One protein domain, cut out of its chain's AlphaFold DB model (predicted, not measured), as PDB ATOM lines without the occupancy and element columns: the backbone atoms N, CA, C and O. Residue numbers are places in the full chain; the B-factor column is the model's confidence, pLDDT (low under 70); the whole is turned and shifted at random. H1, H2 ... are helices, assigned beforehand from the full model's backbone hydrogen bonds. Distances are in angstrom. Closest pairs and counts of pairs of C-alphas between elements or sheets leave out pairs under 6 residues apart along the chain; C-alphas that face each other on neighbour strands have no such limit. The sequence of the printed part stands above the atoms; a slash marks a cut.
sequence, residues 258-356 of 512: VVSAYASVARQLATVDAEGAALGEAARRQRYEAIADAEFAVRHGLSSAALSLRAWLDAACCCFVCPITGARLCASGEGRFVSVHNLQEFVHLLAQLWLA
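What this domain is: This is residues 258 to 356 of the 512 residues of the protein "Hypothetical protein" of Calcidiscus leptoporus (UniProt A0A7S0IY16). H1 and H2 make a helical hairpin; H4 crosses H1, short H3 packs on H2, and residues 316 to 342 join H3 to H4. Printed are 99 residues, four named helices, no named strand: all helix. It is compact, 34 by 32 by 24 A, radius of gyration of the C-alphas 13.6 A.

How they stand to each other: H1, residues 258 to 278, and H2, residues 281 to 299, touch at a shallow tilt of 27 degrees, C-alphas 276 and 284 closest, 6.2 A. H4, residues 343 to 356, touches H1 at a steep tilt of 52 degrees, C-alphas 262 and 347 closest, 6.2 A. H3, residues 309 to 315, touches H2 residues 292 to 296 alone, C-alphas 309 and 293 closest, 5.1 A. Every O i to N i+4 pair is within hydrogen-bond range in H2, H3 and H4, 15 of 17 in H1.

Where its parts are: H1 begins at C-alpha 258, (-46.687, 3.363, -47.026), and H4 ends at C-alpha 356, (-61.980, 0.703, -41.516).

The domain as a whole: The printed part has no cut; 25 residues have pLDDT under 70.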
ATOM      1  N   VAL A 258     -46.782   2.737 -48.363       63.41
ATOM      2  CA  VAL A 258     -46.687   3.363 -47.026       63.41
ATOM      3  C   VAL A 258     -47.636   2.698 -46.026       63.41
ATOM      4  O   VAL A 258     -47.232   2.378 -44.908       63.41
ATOM      5  N   VAL A 259     -48.881   2.429 -46.431       64.56
ATOM      6  CA  VAL A 259     -49.895   1.799 -45.569       64.56
ATOM      7  C   VAL A 259     -49.456   0.416 -45.128       64.56
ATOM      8  O   VAL A 259     -49.469   0.089 -43.939       64.56
ATOM      9  N   SER A 260     -49.002  -0.385 -46.088       63.38
ATOM     10  CA  SER A 260     -48.542  -1.730 -45.789       63.38
ATOM     11  C   SER A 260     -47.267  -1.750 -44.940       63.38
ATOM     12  O   SER A 260     -47.024  -2.736 -44.241       63.38
ATOM     13  N   ALA A 261     -46.452  -0.689 -44.978       65.12
ATOM     14  CA  ALA A 261     -45.242  -0.608 -44.173       65.12
ATOM     15  C   ALA A 261     -45.546  -0.482 -42.681       65.12
ATOM     16  O   ALA A 261     -45.116  -1.333 -41.900       65.12
ATOM     17  N   TYR A 262     -46.371   0.494 -42.304       67.62
ATOM     18  CA  TYR A 262     -46.826   0.634 -40.921       67.62
ATOM     19  C   TYR A 262     -47.569  -0.616 -40.446       67.62
ATOM     20  O   TYR A 262     -47.318  -1.112 -39.352       67.62
ATOM     21  N   ALA A 263     -48.401  -1.198 -41.309       66.69
ATOM     22  CA  ALA A 263     -49.135  -2.418 -41.015       66.69
ATOM     23  C   ALA A 263     -48.240  -3.649 -40.732       66.69
ATOM     24  O   ALA A 263     -48.596  -4.546 -39.966       66.69
ATOM     25  N   SER A 264     -47.069  -3.730 -41.359       70.00
ATOM     26  CA  SER A 264     -46.101  -4.797 -41.096       70.00
ATOM     27  C   SER A 264     -45.400  -4.616 -39.753       70.00
ATOM     28  O   SER A 264     -45.329  -5.571 -38.982       70.00
ATOM     29  N   VAL A 265     -44.962  -3.388 -39.447       69.25
ATOM     30  CA  VAL A 265     -44.380  -3.042 -38.137       69.25
ATOM     31  C   VAL A 265     -45.366  -3.403 -37.026       69.25
ATOM     32  O   VAL A 265     -45.021  -4.115 -36.088       69.25
ATOM     33  N   ALA A 266     -46.633  -3.028 -37.201       68.50
ATOM     34  CA  ALA A 266     -47.736  -3.385 -36.315       68.50
ATOM     35  C   ALA A 266     -47.805  -4.879 -35.960       68.50
ATOM     36  O   ALA A 266     -47.942  -5.251 -34.790       68.50
ATOM     37  N   ARG A 267     -47.736  -5.741 -36.979       72.19
ATOM     38  CA  ARG A 267     -47.828  -7.194 -36.795       72.19
ATOM     39  C   ARG A 267     -46.681  -7.721 -35.949       72.19
ATOM     40  O   ARG A 267     -46.917  -8.527 -35.057       72.19
ATOM     41  N   GLN A 268     -45.467  -7.238 -36.189       73.69
ATOM     42  CA  GLN A 268     -44.308  -7.668 -35.414       73.69
ATOM     43  C   GLN A 268     -44.380  -7.187 -33.966       73.69
ATOM     44  O   GLN A 268     -44.160  -7.978 -33.050       73.69
ATOM     45  N   LEU A 269     -44.792  -5.941 -33.731       71.94
ATOM     46  CA  LEU A 269     -45.004  -5.449 -32.368       71.94
ATOM     47  C   LEU A 269     -46.053  -6.283 -31.613       71.94
ATOM     48  O   LEU A 269     -45.839  -6.654 -30.463       71.94
ATOM     49  N   ALA A 270     -47.141  -6.678 -32.278       71.62
ATOM     50  CA  ALA A 270     -48.160  -7.533 -31.669       71.62
ATOM     51  C   ALA A 270     -47.660  -8.952 -31.342       71.62
ATOM     52  O   ALA A 270     -48.089  -9.530 -30.345       71.62
ATOM     53  N   THR A 271     -46.741  -9.517 -32.136       75.44
ATOM     54  CA  THR A 271     -46.102 -10.799 -31.781       75.44
ATOM     55  C   THR A 271     -45.254 -10.682 -30.517       75.44
ATOM     56  O   THR A 271     -45.306 -11.568 -29.668       75.44
ATOM     57  N   VAL A 272     -44.559  -9.555 -30.327       73.19
ATOM     58  CA  VAL A 272     -43.790  -9.292 -29.101       73.19
ATOM     59  C   VAL A 272     -44.703  -9.186 -27.886       73.19
ATOM     60  O   VAL A 272     -44.357  -9.719 -26.837       73.19
ATOM     61  N   ASP A 273     -45.867  -8.547 -28.010       70.75
ATOM     62  CA  ASP A 273     -46.859  -8.503 -26.929       70.75
ATOM     63  C   ASP A 273     -47.423  -9.886 -26.593       70.75
ATOM     64  O   ASP A 273     -47.555 -10.225 -25.417       70.75
ATOM     65  N   ALA A 274     -47.719 -10.706 -27.608       72.94
ATOM     66  CA  ALA A 274     -48.213 -12.067 -27.407       72.94
ATOM     67  C   ALA A 274     -47.177 -12.959 -26.694       72.94
ATOM     68  O   ALA A 274     -47.532 -13.752 -25.823       72.94
ATOM     69  N   GLU A 275     -45.893 -12.795 -27.019       71.00
ATOM     70  CA  GLU A 275     -44.770 -13.450 -26.331       71.00
ATOM     71  C   GLU A 275     -44.433 -12.797 -24.974       71.00
ATOM     72  O   GLU A 275     -43.809 -13.408 -24.104       71.00
ATOM     73  N   GLY A 276     -44.839 -11.541 -24.791       63.28
ATOM     74  CA  GLY A 276     -44.455 -10.659 -23.695       63.28
ATOM     75  C   GLY A 276     -45.097 -10.981 -22.351       63.28
ATOM     76  O   GLY A 276     -44.622 -10.478 -21.338       63.28
ATOM     77  N   ALA A 277     -46.104 -11.860 -22.297       59.78
ATOM     78  CA  ALA A 277     -46.712 -12.299 -21.037       59.78
ATOM     79  C   ALA A 277     -45.705 -12.968 -20.071       59.78
ATOM     80  O   ALA A 277     -45.957 -13.027 -18.870       59.78
ATOM     81  N   ALA A 278     -44.560 -13.440 -20.581       65.94
ATOM     82  CA  ALA A 278     -43.468 -14.037 -19.807       65.94
ATOM     83  C   ALA A 278     -42.249 -13.107 -19.598       65.94
ATOM     84  O   ALA A 278     -41.290 -13.496 -18.930       65.94
ATOM     85  N   LEU A 279     -42.250 -11.896 -20.170       66.25
ATOM     86  CA  LEU A 279     -41.117 -10.964 -20.148       66.25
ATOM     87  C   LEU A 279     -41.411  -9.772 -19.226       66.25
ATOM     88  O   LEU A 279     -42.486  -9.182 -19.269       66.25
ATOM     89  N   GLY A 280     -40.428  -9.368 -18.418       73.75
ATOM     90  CA  GLY A 280     -40.509  -8.117 -17.658       73.75
ATOM     91  C   GLY A 280     -40.579  -6.891 -18.579       73.75
ATOM     92  O   GLY A 280     -40.080  -6.912 -19.707       73.75
ATOM     93  N   GLU A 281     -41.153  -5.792 -18.088       71.19
ATOM     94  CA  GLU A 281     -41.437  -4.585 -18.882       71.19
ATOM     95  C   GLU A 281     -40.194  -4.000 -19.582       71.19
ATOM     96  O   GLU A 281     -40.277  -3.554 -20.727       71.19
ATOM     97  N   ALA A 282     -39.022  -4.076 -18.941       75.50
ATOM     98  CA  ALA A 282     -37.759  -3.589 -19.499       75.50
ATOM     99  C   ALA A 282     -37.241  -4.463 -20.659       75.50
ATOM    100  O   ALA A 282     -36.818  -3.942 -21.690       75.50
ATOM    101  N   ALA A 283     -37.332  -5.791 -20.523       76.44
ATOM    102  CA  ALA A 283     -36.921  -6.744 -21.558       76.44
ATOM    103  C   ALA A 283     -37.852  -6.677 -22.773       76.44
ATOM    104  O   ALA A 283     -37.398  -6.726 -23.916       76.44
ATOM    105  N   ARG A 284     -39.154  -6.480 -22.523       72.38
ATOM    106  CA  ARG A 284     -40.123  -6.165 -23.571       72.38
ATOM    107  C   ARG A 284     -39.689  -4.899 -24.315       72.38
ATOM    108  O   ARG A 284     -39.490  -4.954 -25.522       72.38
ATOM    109  N   ARG A 285     -39.434  -3.796 -23.603       71.94
ATOM    110  CA  ARG A 285     -39.040  -2.498 -24.187       71.94
ATOM    111  C   ARG A 285     -37.798  -2.575 -25.083       71.94
ATOM    112  O   ARG A 285     -37.824  -2.046 -26.189       71.94
ATOM    113  N   GLN A 286     -36.758  -3.285 -24.653       77.69
ATOM    114  CA  GLN A 286     -35.543  -3.469 -25.454       77.69
ATOM    115  C   GLN A 286     -35.809  -4.265 -26.742       77.69
ATOM    116  O   GLN A 286     -35.254  -3.967 -27.798       77.69
ATOM    117  N   ARG A 287     -36.692  -5.267 -26.672       76.81
ATOM    118  CA  ARG A 287     -37.064  -6.090 -27.829       76.81
ATOM    119  C   ARG A 287     -37.908  -5.312 -28.842       76.81
ATOM    120  O   ARG A 287     -37.716  -5.493 -30.041       76.81
ATOM    121  N   TYR A 288     -38.780  -4.420 -28.365       73.75
ATOM    122  CA  TYR A 288     -39.516  -3.470 -29.208       73.75
ATOM    123  C   TYR A 288     -38.568  -2.581 -30.018       73.75
ATOM    124  O   TYR A 288     -38.721  -2.486 -31.232       73.75
ATOM    125  N   GLU A 289     -37.582  -1.967 -29.361       74.44
ATOM    126  CA  GLU A 289     -36.598  -1.093 -30.016       74.44
ATOM    127  C   GLU A 289     -35.790  -1.857 -31.076       74.44
ATOM    128  O   GLU A 289     -35.720  -1.422 -32.222       74.44
ATOM    129  N   ALA A 290     -35.287  -3.048 -30.740       77.94
ATOM    130  CA  ALA A 290     -34.496  -3.860 -31.664       77.94
ATOM    131  C   ALA A 290     -35.271  -4.292 -32.925       77.94
ATOM    132  O   ALA A 290     -34.729  -4.253 -34.028       77.94
ATOM    133  N   ILE A 291     -36.536  -4.700 -32.777       75.50
ATOM    134  CA  ILE A 291     -37.380  -5.117 -33.910       75.50
ATOM    135  C   ILE A 291     -37.736  -3.924 -34.792       75.50
ATOM    136  O   ILE A 291     -37.675  -4.016 -36.018       75.50
ATOM    137  N   ALA A 292     -38.083  -2.798 -34.173       70.88
ATOM    138  CA  ALA A 292     -38.476  -1.607 -34.902       70.88
ATOM    139  C   ALA A 292     -37.295  -1.014 -35.701       70.88
ATOM    140  O   ALA A 292     -37.477  -0.626 -36.856       70.88
ATOM    141  N   ASP A 293     -36.082  -1.037 -35.137       72.62
ATOM    142  CA  ASP A 293     -34.847  -0.645 -35.829       72.62
ATOM    143  C   ASP A 293     -34.482  -1.619 -36.966       72.62
ATOM    144  O   ASP A 293     -34.110  -1.182 -38.057       72.62
ATOM    145  N   ALA A 294     -34.632  -2.932 -36.752       72.12
ATOM    146  CA  ALA A 294     -34.353  -3.942 -37.774       72.12
ATOM    147  C   ALA A 294     -35.297  -3.827 -38.987       72.12
ATOM    148  O   ALA A 294     -34.837  -3.833 -40.129       72.12
ATOM    149  N   GLU A 295     -36.606  -3.664 -38.762       68.75
ATOM    150  CA  GLU A 295     -37.579  -3.442 -39.844       68.75
ATOM    151  C   GLU A 295     -37.311  -2.154 -40.613       68.75
ATOM    152  O   GLU A 295     -37.421  -2.125 -41.842       68.75
ATOM    153  N   PHE A 296     -36.969  -1.081 -39.897       68.25
ATOM    154  CA  PHE A 296     -36.641   0.197 -40.511       68.25
ATOM    155  C   PHE A 296     -35.414   0.067 -41.427       68.25
ATOM    156  O   PHE A 296     -35.462   0.479 -42.589       68.25
ATOM    157  N   ALA A 297     -34.350  -0.590 -40.951       68.25
ATOM    158  CA  ALA A 297     -33.132  -0.807 -41.726       68.25
ATOM    159  C   ALA A 297     -33.378  -1.641 -42.998       68.25
ATOM    160  O   ALA A 297     -32.956  -1.239 -44.085       68.25
ATOM    161  N   VAL A 298     -34.128  -2.747 -42.889       68.31
ATOM    162  CA  VAL A 298     -34.481  -3.613 -44.033       68.31
ATOM    163  C   VAL A 298     -35.250  -2.839 -45.105       68.31
ATOM    164  O   VAL A 298     -34.971  -2.980 -46.294       68.31
ATOM    165  N   ARG A 299     -36.208  -1.996 -44.706       63.31
ATOM    166  CA  ARG A 299     -37.076  -1.267 -45.649       63.31
ATOM    167  C   ARG A 299     -36.372  -0.154 -46.399       63.31
ATOM    168  O   ARG A 299     -36.677   0.070 -47.565       63.31
ATOM    169  N   HIS A 300     -35.465   0.546 -45.731       62.47
ATOM    170  CA  HIS A 300     -34.739   1.662 -46.328       62.47
ATOM    171  C   HIS A 300     -33.431   1.226 -46.999       62.47
ATOM    172  O   HIS A 300     -32.664   2.079 -47.439       62.47
ATOM    173  N   GLY A 301     -33.174  -0.087 -47.090       61.91
ATOM    174  CA  GLY A 301     -31.936  -0.624 -47.658       61.91
ATOM    175  C   GLY A 301     -30.691  -0.130 -46.915       61.91
ATOM    176  O   GLY A 301     -29.621  -0.013 -47.508       61.91
ATOM    177  N   LEU A 302     -30.840   0.219 -45.634       58.69
ATOM    178  CA  LEU A 302     -29.766   0.770 -44.821       58.69
ATOM    179  C   LEU A 302     -28.904  -0.381 -44.298       58.69
ATOM    180  O   LEU A 302     -29.422  -1.373 -43.784       58.69
ATOM    181  N   SER A 303     -27.576  -0.247 -44.384       54.09
ATOM    182  CA  SER A 303     -26.695  -1.116 -43.600       54.09
ATOM    183  C   SER A 303     -26.966  -0.874 -42.110       54.09
ATOM    184  O   SER A 303     -27.412   0.212 -41.727       54.09
ATOM    185  N   SER A 304     -26.713  -1.875 -41.262       51.00
ATOM    186  CA  SER A 304     -27.126  -1.932 -39.846       51.00
ATOM    187  C   SER A 304     -26.603  -0.805 -38.931       51.00
ATOM    188  O   SER A 304     -26.740  -0.906 -37.716       51.00
ATOM    189  N   ALA A 305     -25.975   0.241 -39.472       52.41
ATOM    190  CA  ALA A 305     -25.373   1.352 -38.744       52.41
ATOM    191  C   ALA A 305     -25.968   2.744 -39.063       52.41
ATOM    192  O   ALA A 305     -25.520   3.717 -38.462       52.41
ATOM    193  N   ALA A 306     -26.919   2.894 -39.997       55.97
ATOM    194  CA  ALA A 306     -27.151   4.218 -40.596       55.97
ATOM    195  C   ALA A 306     -28.197   5.133 -39.915       55.97
ATOM    196  O   ALA A 306     -28.033   6.344 -39.995       55.97
ATOM    197  N   LEU A 307     -29.240   4.636 -39.241       62.81
ATOM    198  CA  LEU A 307     -30.177   5.470 -38.458       62.81
ATOM    199  C   LEU A 307     -31.115   4.559 -37.650       62.81
ATOM    200  O   LEU A 307     -31.705   3.649 -38.229       62.81
ATOM    201  N   SER A 308     -31.272   4.783 -36.340       71.19
ATOM    202  CA  SER A 308     -32.316   4.090 -35.568       71.19
ATOM    203  C   SER A 308     -33.694   4.663 -35.907       71.19
ATOM    204  O   SER A 308     -33.812   5.839 -36.270       71.19
ATOM    205  N   LEU A 309     -34.755   3.871 -35.743       71.38
ATOM    206  CA  LEU A 309     -36.135   4.330 -35.905       71.38
ATOM    207  C   LEU A 309     -36.401   5.546 -35.019       71.38
ATOM    208  O   LEU A 309     -37.070   6.482 -35.440       71.38
ATOM    209  N   ARG A 310     -35.843   5.559 -33.806       72.44
ATOM    210  CA  ARG A 310     -35.931   6.710 -32.906       72.44
ATOM    211  C   ARG A 310     -35.324   7.968 -33.527       72.44
ATOM    212  O   ARG A 310     -35.999   8.988 -33.572       72.44
ATOM    213  N   ALA A 311     -34.094   7.887 -34.039       74.75
ATOM    214  CA  ALA A 311     -33.446   9.024 -34.690       74.75
ATOM    215  C   ALA A 311     -34.240   9.512 -35.912       74.75
ATOM    216  O   ALA A 311     -34.291  10.711 -36.176       74.75
ATOM    217  N   TRP A 312     -34.903   8.598 -36.627       75.12
ATOM    218  CA  TRP A 312     -35.758   8.948 -37.756       75.12
ATOM    219  C   TRP A 312     -37.063   9.619 -37.318       75.12
ATOM    220  O   TRP A 312     -37.417  10.654 -37.873       75.12
ATOM    221  N   LEU A 313     -37.757   9.075 -36.313       77.31
ATOM    222  CA  LEU A 313     -38.986   9.658 -35.763       77.31
ATOM    223  C   LEU A 313     -38.737  11.069 -35.213       77.31
ATOM    224  O   LEU A 313     -39.545  11.965 -35.466       77.31
ATOM    225  N   ASP A 314     -37.605  11.257 -34.525       77.62
ATOM    226  CA  ASP A 314     -37.169  12.546 -33.985       77.62
ATOM    227  C   ASP A 314     -36.837  13.535 -35.119       77.62
ATOM    228  O   ASP A 314     -37.289  14.678 -35.092       77.62
ATOM    229  N   ALA A 315     -36.110  13.101 -36.158       77.06
ATOM    230  CA  ALA A 315     -35.767  13.947 -37.308       77.06
ATOM    231  C   ALA A 315     -36.979  14.295 -38.192       77.06
ATOM    232  O   ALA A 315     -37.049  15.390 -38.748       77.06
ATOM    233  N   ALA A 316     -37.930  13.371 -38.329       75.38
ATOM    234  CA  ALA A 316     -39.146  13.545 -39.117       75.38
ATOM    235  C   ALA A 316     -40.267  14.257 -38.340       75.38
ATOM    236  O   ALA A 316     -41.329  14.504 -38.914       75.38
ATOM    237  N   CYS A 317     -40.065  14.554 -37.048       82.31
ATOM    238  CA  CYS A 317     -41.067  15.139 -36.153       82.31
ATOM    239  C   CYS A 317     -42.426  14.421 -36.241       82.31
ATOM    240  O   CYS A 317     -43.486  15.055 -36.256       82.31
ATOM    241  N   CYS A 318     -42.402  13.087 -36.337       83.38
ATOM    242  CA  CYS A 318     -43.614  12.295 -36.510       83.38
ATOM    243  C   CYS A 318     -44.533  12.484 -35.304       83.38
ATOM    244  O   CYS A 318     -44.135  12.259 -34.164       83.38
ATOM    245  N   CYS A 319     -45.775  12.883 -35.549       90.88
ATOM    246  CA  CYS A 319     -46.804  13.068 -34.530       90.88
ATOM    247  C   CYS A 319     -48.038  12.221 -34.862       90.88
ATOM    248  O   CYS A 319     -48.061  11.535 -35.883       90.88
ATOM    249  N   PHE A 320     -49.064  12.226 -34.005       92.81
ATOM    250  CA  PHE A 320     -50.312  11.464 -34.187       92.81
ATOM    251  C   PHE A 320     -51.215  12.090 -35.269       92.81
ATOM    252  O   PHE A 320     -52.393  12.397 -35.058       92.81
ATOM    253  N   VAL A 321     -50.635  12.273 -36.452       91.00
ATOM    254  CA  VAL A 321     -51.222  12.829 -37.662       91.00
ATOM    255  C   VAL A 321     -50.941  11.862 -38.806       91.00
ATOM    256  O   VAL A 321     -49.843  11.326 -38.947       91.00
ATOM    257  N   CYS A 322     -51.952  11.611 -39.629       88.50
ATOM    258  CA  CYS A 322     -51.829  10.726 -40.768       88.50
ATOM    259  C   CYS A 322     -50.857  11.310 -41.807       88.50
ATOM    260  O   CYS A 322     -51.128  12.393 -42.327       88.50
ATOM    261  N   PRO A 323     -49.796  10.585 -42.205       81.12
ATOM    262  CA  PRO A 323     -48.809  11.104 -43.155       81.12
ATOM    263  C   PRO A 323     -49.360  11.252 -44.580       81.12
ATOM    264  O   PRO A 323     -48.787  11.966 -45.390       81.12
ATOM    265  N   ILE A 324     -50.469  10.575 -44.901       80.50
ATOM    266  CA  ILE A 324     -51.075  10.605 -46.240       80.50
ATOM    267  C   ILE A 324     -52.138  11.698 -46.340       80.50
ATOM    268  O   ILE A 324     -52.234  12.372 -47.365       80.50
ATOM    269  N   THR A 325     -52.966  11.851 -45.305       85.44
ATOM    270  CA  THR A 325     -54.163  12.705 -45.355       85.44
ATOM    271  C   THR A 325     -54.086  13.935 -44.459       85.44
ATOM    272  O   THR A 325     -54.970  14.779 -44.538       85.44
ATOM    273  N   GLY A 326     -53.085  14.035 -43.581       88.19
ATOM    274  CA  GLY A 326     -53.000  15.092 -42.570       88.19
ATOM    275  C   GLY A 326     -54.048  14.979 -41.455       88.19
ATOM    276  O   GLY A 326     -54.145  15.862 -40.608       88.19
ATOM    277  N   ALA A 327     -54.848  13.908 -41.425       90.62
ATOM    278  CA  ALA A 327     -55.881  13.723 -40.412       90.62
ATOM    279  C   ALA A 327     -55.276  13.511 -39.017       90.62
ATOM    280  O   ALA A 327     -54.410  12.655 -38.838       90.62
ATOM    281  N   ARG A 328     -55.782  14.226 -38.008       93.44
ATOM    282  CA  ARG A 328     -55.444  13.964 -36.601       93.44
ATOM    283  C   ARG A 328     -56.005  12.605 -36.191       93.44
ATOM    284  O   ARG A 328     -57.196  12.358 -36.363       93.44
ATOM    285  N   LEU A 329     -55.157  11.746 -35.635       91.62
ATOM    286  CA  LEU A 329     -55.539  10.392 -35.222       91.62
ATOM    287  C   LEU A 329     -56.159  10.354 -33.823       91.62
ATOM    288  O   LEU A 329     -56.942   9.462 -33.513       91.62
ATOM    289  N   CYS A 330     -55.820  11.324 -32.977       92.06
ATOM    290  CA  CYS A 330     -56.404  11.498 -31.655       92.06
ATOM    291  C   CYS A 330     -56.514  12.988 -31.299       92.06
ATOM    292  O   CYS A 330     -55.992  13.859 -32.007       92.06
ATOM    293  N   ALA A 331     -57.176  13.288 -30.178       90.56
ATOM    294  CA  ALA A 331     -57.198  14.638 -29.623       90.56
ATOM    295  C   ALA A 331     -55.759  15.137 -29.395       90.56
ATOM    296  O   ALA A 331     -54.911  14.397 -28.897       90.56
ATOM    297  N   SER A 332     -55.483  16.376 -29.811       87.94
ATOM    298  CA  SER A 332     -54.148  16.994 -29.751       87.94
ATOM    299  C   SER A 332     -53.037  16.200 -30.462       87.94
ATOM    300  O   SER A 332     -51.876  16.292 -30.073       87.94
ATOM    301  N   GLY A 333     -53.373  15.442 -31.515       88.25
ATOM    302  CA  GLY A 333     -52.419  14.584 -32.230       88.25
ATOM    303  C   GLY A 333     -51.175  15.305 -32.767       88.25
ATOM    304  O   GLY A 333     -50.092  14.737 -32.723       88.25
ATOM    305  N   GLU A 334     -51.301  16.573 -33.173       89.94
ATOM    306  CA  GLU A 334     -50.184  17.427 -33.626       89.94
ATOM    307  C   GLU A 334     -49.135  17.681 -32.528       89.94
ATOM    308  O   GLU A 334     -47.953  17.818 -32.820       89.94
ATOM    309  N   GLY A 335     -49.554  17.714 -31.258       90.31
ATOM    310  CA  GLY A 335     -48.665  17.906 -30.107       90.31
ATOM    311  C   GLY A 335     -48.163  16.599 -29.489       90.31
ATOM    312  O   GLY A 335     -47.419  16.624 -28.511       90.31
ATOM    313  N   ARG A 336     -48.588  15.448 -30.025       93.25
ATOM    314  CA  ARG A 336     -48.233  14.128 -29.508       93.25
ATOM    315  C   ARG A 336     -47.262  13.451 -30.466       93.25
ATOM    316  O   ARG A 336     -47.679  12.909 -31.484       93.25
ATOM    317  N   PHE A 337     -45.977  13.462 -30.126       90.50
ATOM    318  CA  PHE A 337     -44.933  12.838 -30.940       90.50
ATOM    319  C   PHE A 337     -44.947  11.310 -30.840       90.50
ATOM    320  O   PHE A 337     -45.206  10.727 -29.779       90.50
ATOM    321  N   VAL A 338     -44.667  10.664 -31.968       86.31
ATOM    322  CA  VAL A 338     -44.516   9.220 -32.077       86.31
ATOM    323  C   VAL A 338     -43.159   8.834 -31.499       86.31
ATOM    324  O   VAL A 338     -42.127   9.399 -31.836       86.31
ATOM    325  N   SER A 339     -43.174   7.848 -30.619       83.50
ATOM    326  CA  SER A 339     -42.007   7.241 -29.991       83.50
ATOM    327  C   SER A 339     -42.169   5.730 -30.035       83.50
ATOM    328  O   SER A 339     -43.275   5.222 -30.229       83.50
ATOM    329  N   VAL A 340     -41.100   4.988 -29.757       75.00
ATOM    330  CA  VAL A 340     -41.169   3.520 -29.687       75.00
ATOM    331  C   VAL A 340     -42.244   3.037 -28.696       75.00
ATOM    332  O   VAL A 340     -42.844   1.987 -28.897       75.00
ATOM    333  N   HIS A 341     -42.562   3.825 -27.663       77.06
ATOM    334  CA  HIS A 341     -43.526   3.450 -26.618       77.06
ATOM    335  C   HIS A 341     -44.990   3.635 -27.013       77.06
ATOM    336  O   HIS A 341     -45.856   2.988 -26.436       77.06
ATOM    337  N   ASN A 342     -45.280   4.520 -27.966       83.81
ATOM    338  CA  ASN A 342     -46.646   4.795 -28.418       83.81
ATOM    339  C   ASN A 342     -46.862   4.437 -29.901       83.81
ATOM    340  O   ASN A 342     -47.959   4.621 -30.426       83.81
ATOM    341  N   LEU A 343     -45.839   3.873 -30.553       78.19
ATOM    342  CA  LEU A 343     -45.854   3.446 -31.948       78.19
ATOM    343  C   LEU A 343     -46.995   2.468 -32.242       78.19
ATOM    344  O   LEU A 343     -47.659   2.585 -33.264       78.19
ATOM    345  N   GLN A 344     -47.263   1.529 -31.338       77.44
ATOM    346  CA  GLN A 344     -48.344   0.560 -31.513       77.44
ATOM    347  C   GLN A 344     -49.724   1.223 -31.539       77.44
ATOM    348  O   GLN A 344     -50.547   0.893 -32.390       77.44
ATOM    349  N   GLU A 345     -49.966   2.191 -30.654       85.50
ATOM    350  CA  GLU A 345     -51.208   2.964 -30.655       85.50
ATOM    351  C   GLU A 345     -51.322   3.825 -31.917       85.50
ATOM    352  O   GLU A 345     -52.362   3.826 -32.571       85.50
ATOM    353  N   PHE A 346     -50.235   4.498 -32.303       84.94
ATOM    354  CA  PHE A 346     -50.175   5.280 -33.536       84.94
ATOM    355  C   PHE A 346     -50.545   4.432 -34.758       84.94
ATOM    356  O   PHE A 346     -51.416   4.809 -35.541       84.94
ATOM    357  N   VAL A 347     -49.936   3.251 -34.893       79.38
ATOM    358  CA  VAL A 347     -50.210   2.345 -36.013       79.38
ATOM    359  C   VAL A 347     -51.623   1.770 -35.944       79.38
ATOM    360  O   VAL A 347     -52.267   1.634 -36.983       79.38
ATOM    361  N   HIS A 348     -52.135   1.460 -34.753       82.62
ATOM    362  CA  HIS A 348     -53.515   1.010 -34.588       82.62
ATOM    363  C   HIS A 348     -54.516   2.063 -35.085       82.62
ATOM    364  O   HIS A 348     -55.383   1.747 -35.900       82.62
ATOM    365  N   LEU A 349     -54.361   3.323 -34.665       88.19
ATOM    366  CA  LEU A 349     -55.228   4.424 -35.096       88.19
ATOM    367  C   LEU A 349     -55.090   4.715 -36.598       88.19
ATOM    368  O   LEU A 349     -56.090   4.965 -37.272       88.19
ATOM    369  N   LEU A 350     -53.872   4.627 -37.148       85.44
ATOM    370  CA  LEU A 350     -53.656   4.700 -38.596       85.44
ATOM    371  C   LEU A 350     -54.395   3.587 -39.336       85.44
ATOM    372  O   LEU A 350     -55.081   3.862 -40.314       85.44
ATOM    373  N   ALA A 351     -54.271   2.339 -38.881       81.69
ATOM    374  CA  ALA A 351     -54.932   1.197 -39.502       81.69
ATOM    375  C   ALA A 351     -56.458   1.331 -39.445       81.69
ATOM    376  O   ALA A 351     -57.129   1.020 -40.428       81.69
ATOM    377  N   GLN A 352     -56.995   1.844 -38.335       85.94
ATOM    378  CA  GLN A 352     -58.418   2.125 -38.186       85.94
ATOM    379  C   GLN A 352     -58.892   3.162 -39.216       85.94
ATOM    380  O   GLN A 352     -59.866   2.921 -39.928       85.94
ATOM    381  N   LEU A 353     -58.166   4.274 -39.369       89.25
ATOM    382  CA  LEU A 353     -58.468   5.282 -40.387       89.25
ATOM    383  C   LEU A 353     -58.340   4.713 -41.807       89.25
ATOM    384  O   LEU A 353     -59.193   4.956 -42.655       89.25
ATOM    385  N   TRP A 354     -57.265   3.978 -42.083       86.00
ATOM    386  CA  TRP A 354     -56.926   3.535 -43.429       86.00
ATOM    387  C   TRP A 354     -57.784   2.378 -43.916       86.00
ATOM    388  O   TRP A 354     -58.129   2.364 -45.084       86.00
ATOM    389  N   LEU A 355     -58.132   1.419 -43.061       84.56
ATOM    390  CA  LEU A 355     -58.725   0.146 -43.486       84.56
ATOM    391  C   LEU A 355     -60.159  -0.060 -42.989       84.56
ATOM    392  O   LEU A 355     -60.829  -0.979 -43.462       84.56
ATOM    393  N   ALA A 356     -60.630   0.772 -42.059       87.19
ATOM    394  CA  ALA A 356     -61.980   0.703 -41.516       87.19
ATOM    395  C   ALA A 356     -62.717   2.037 -41.706       87.19
ATOM    396  O   ALA A 356     -63.306   2.269 -42.763       87.19
TER     397      ALA A 356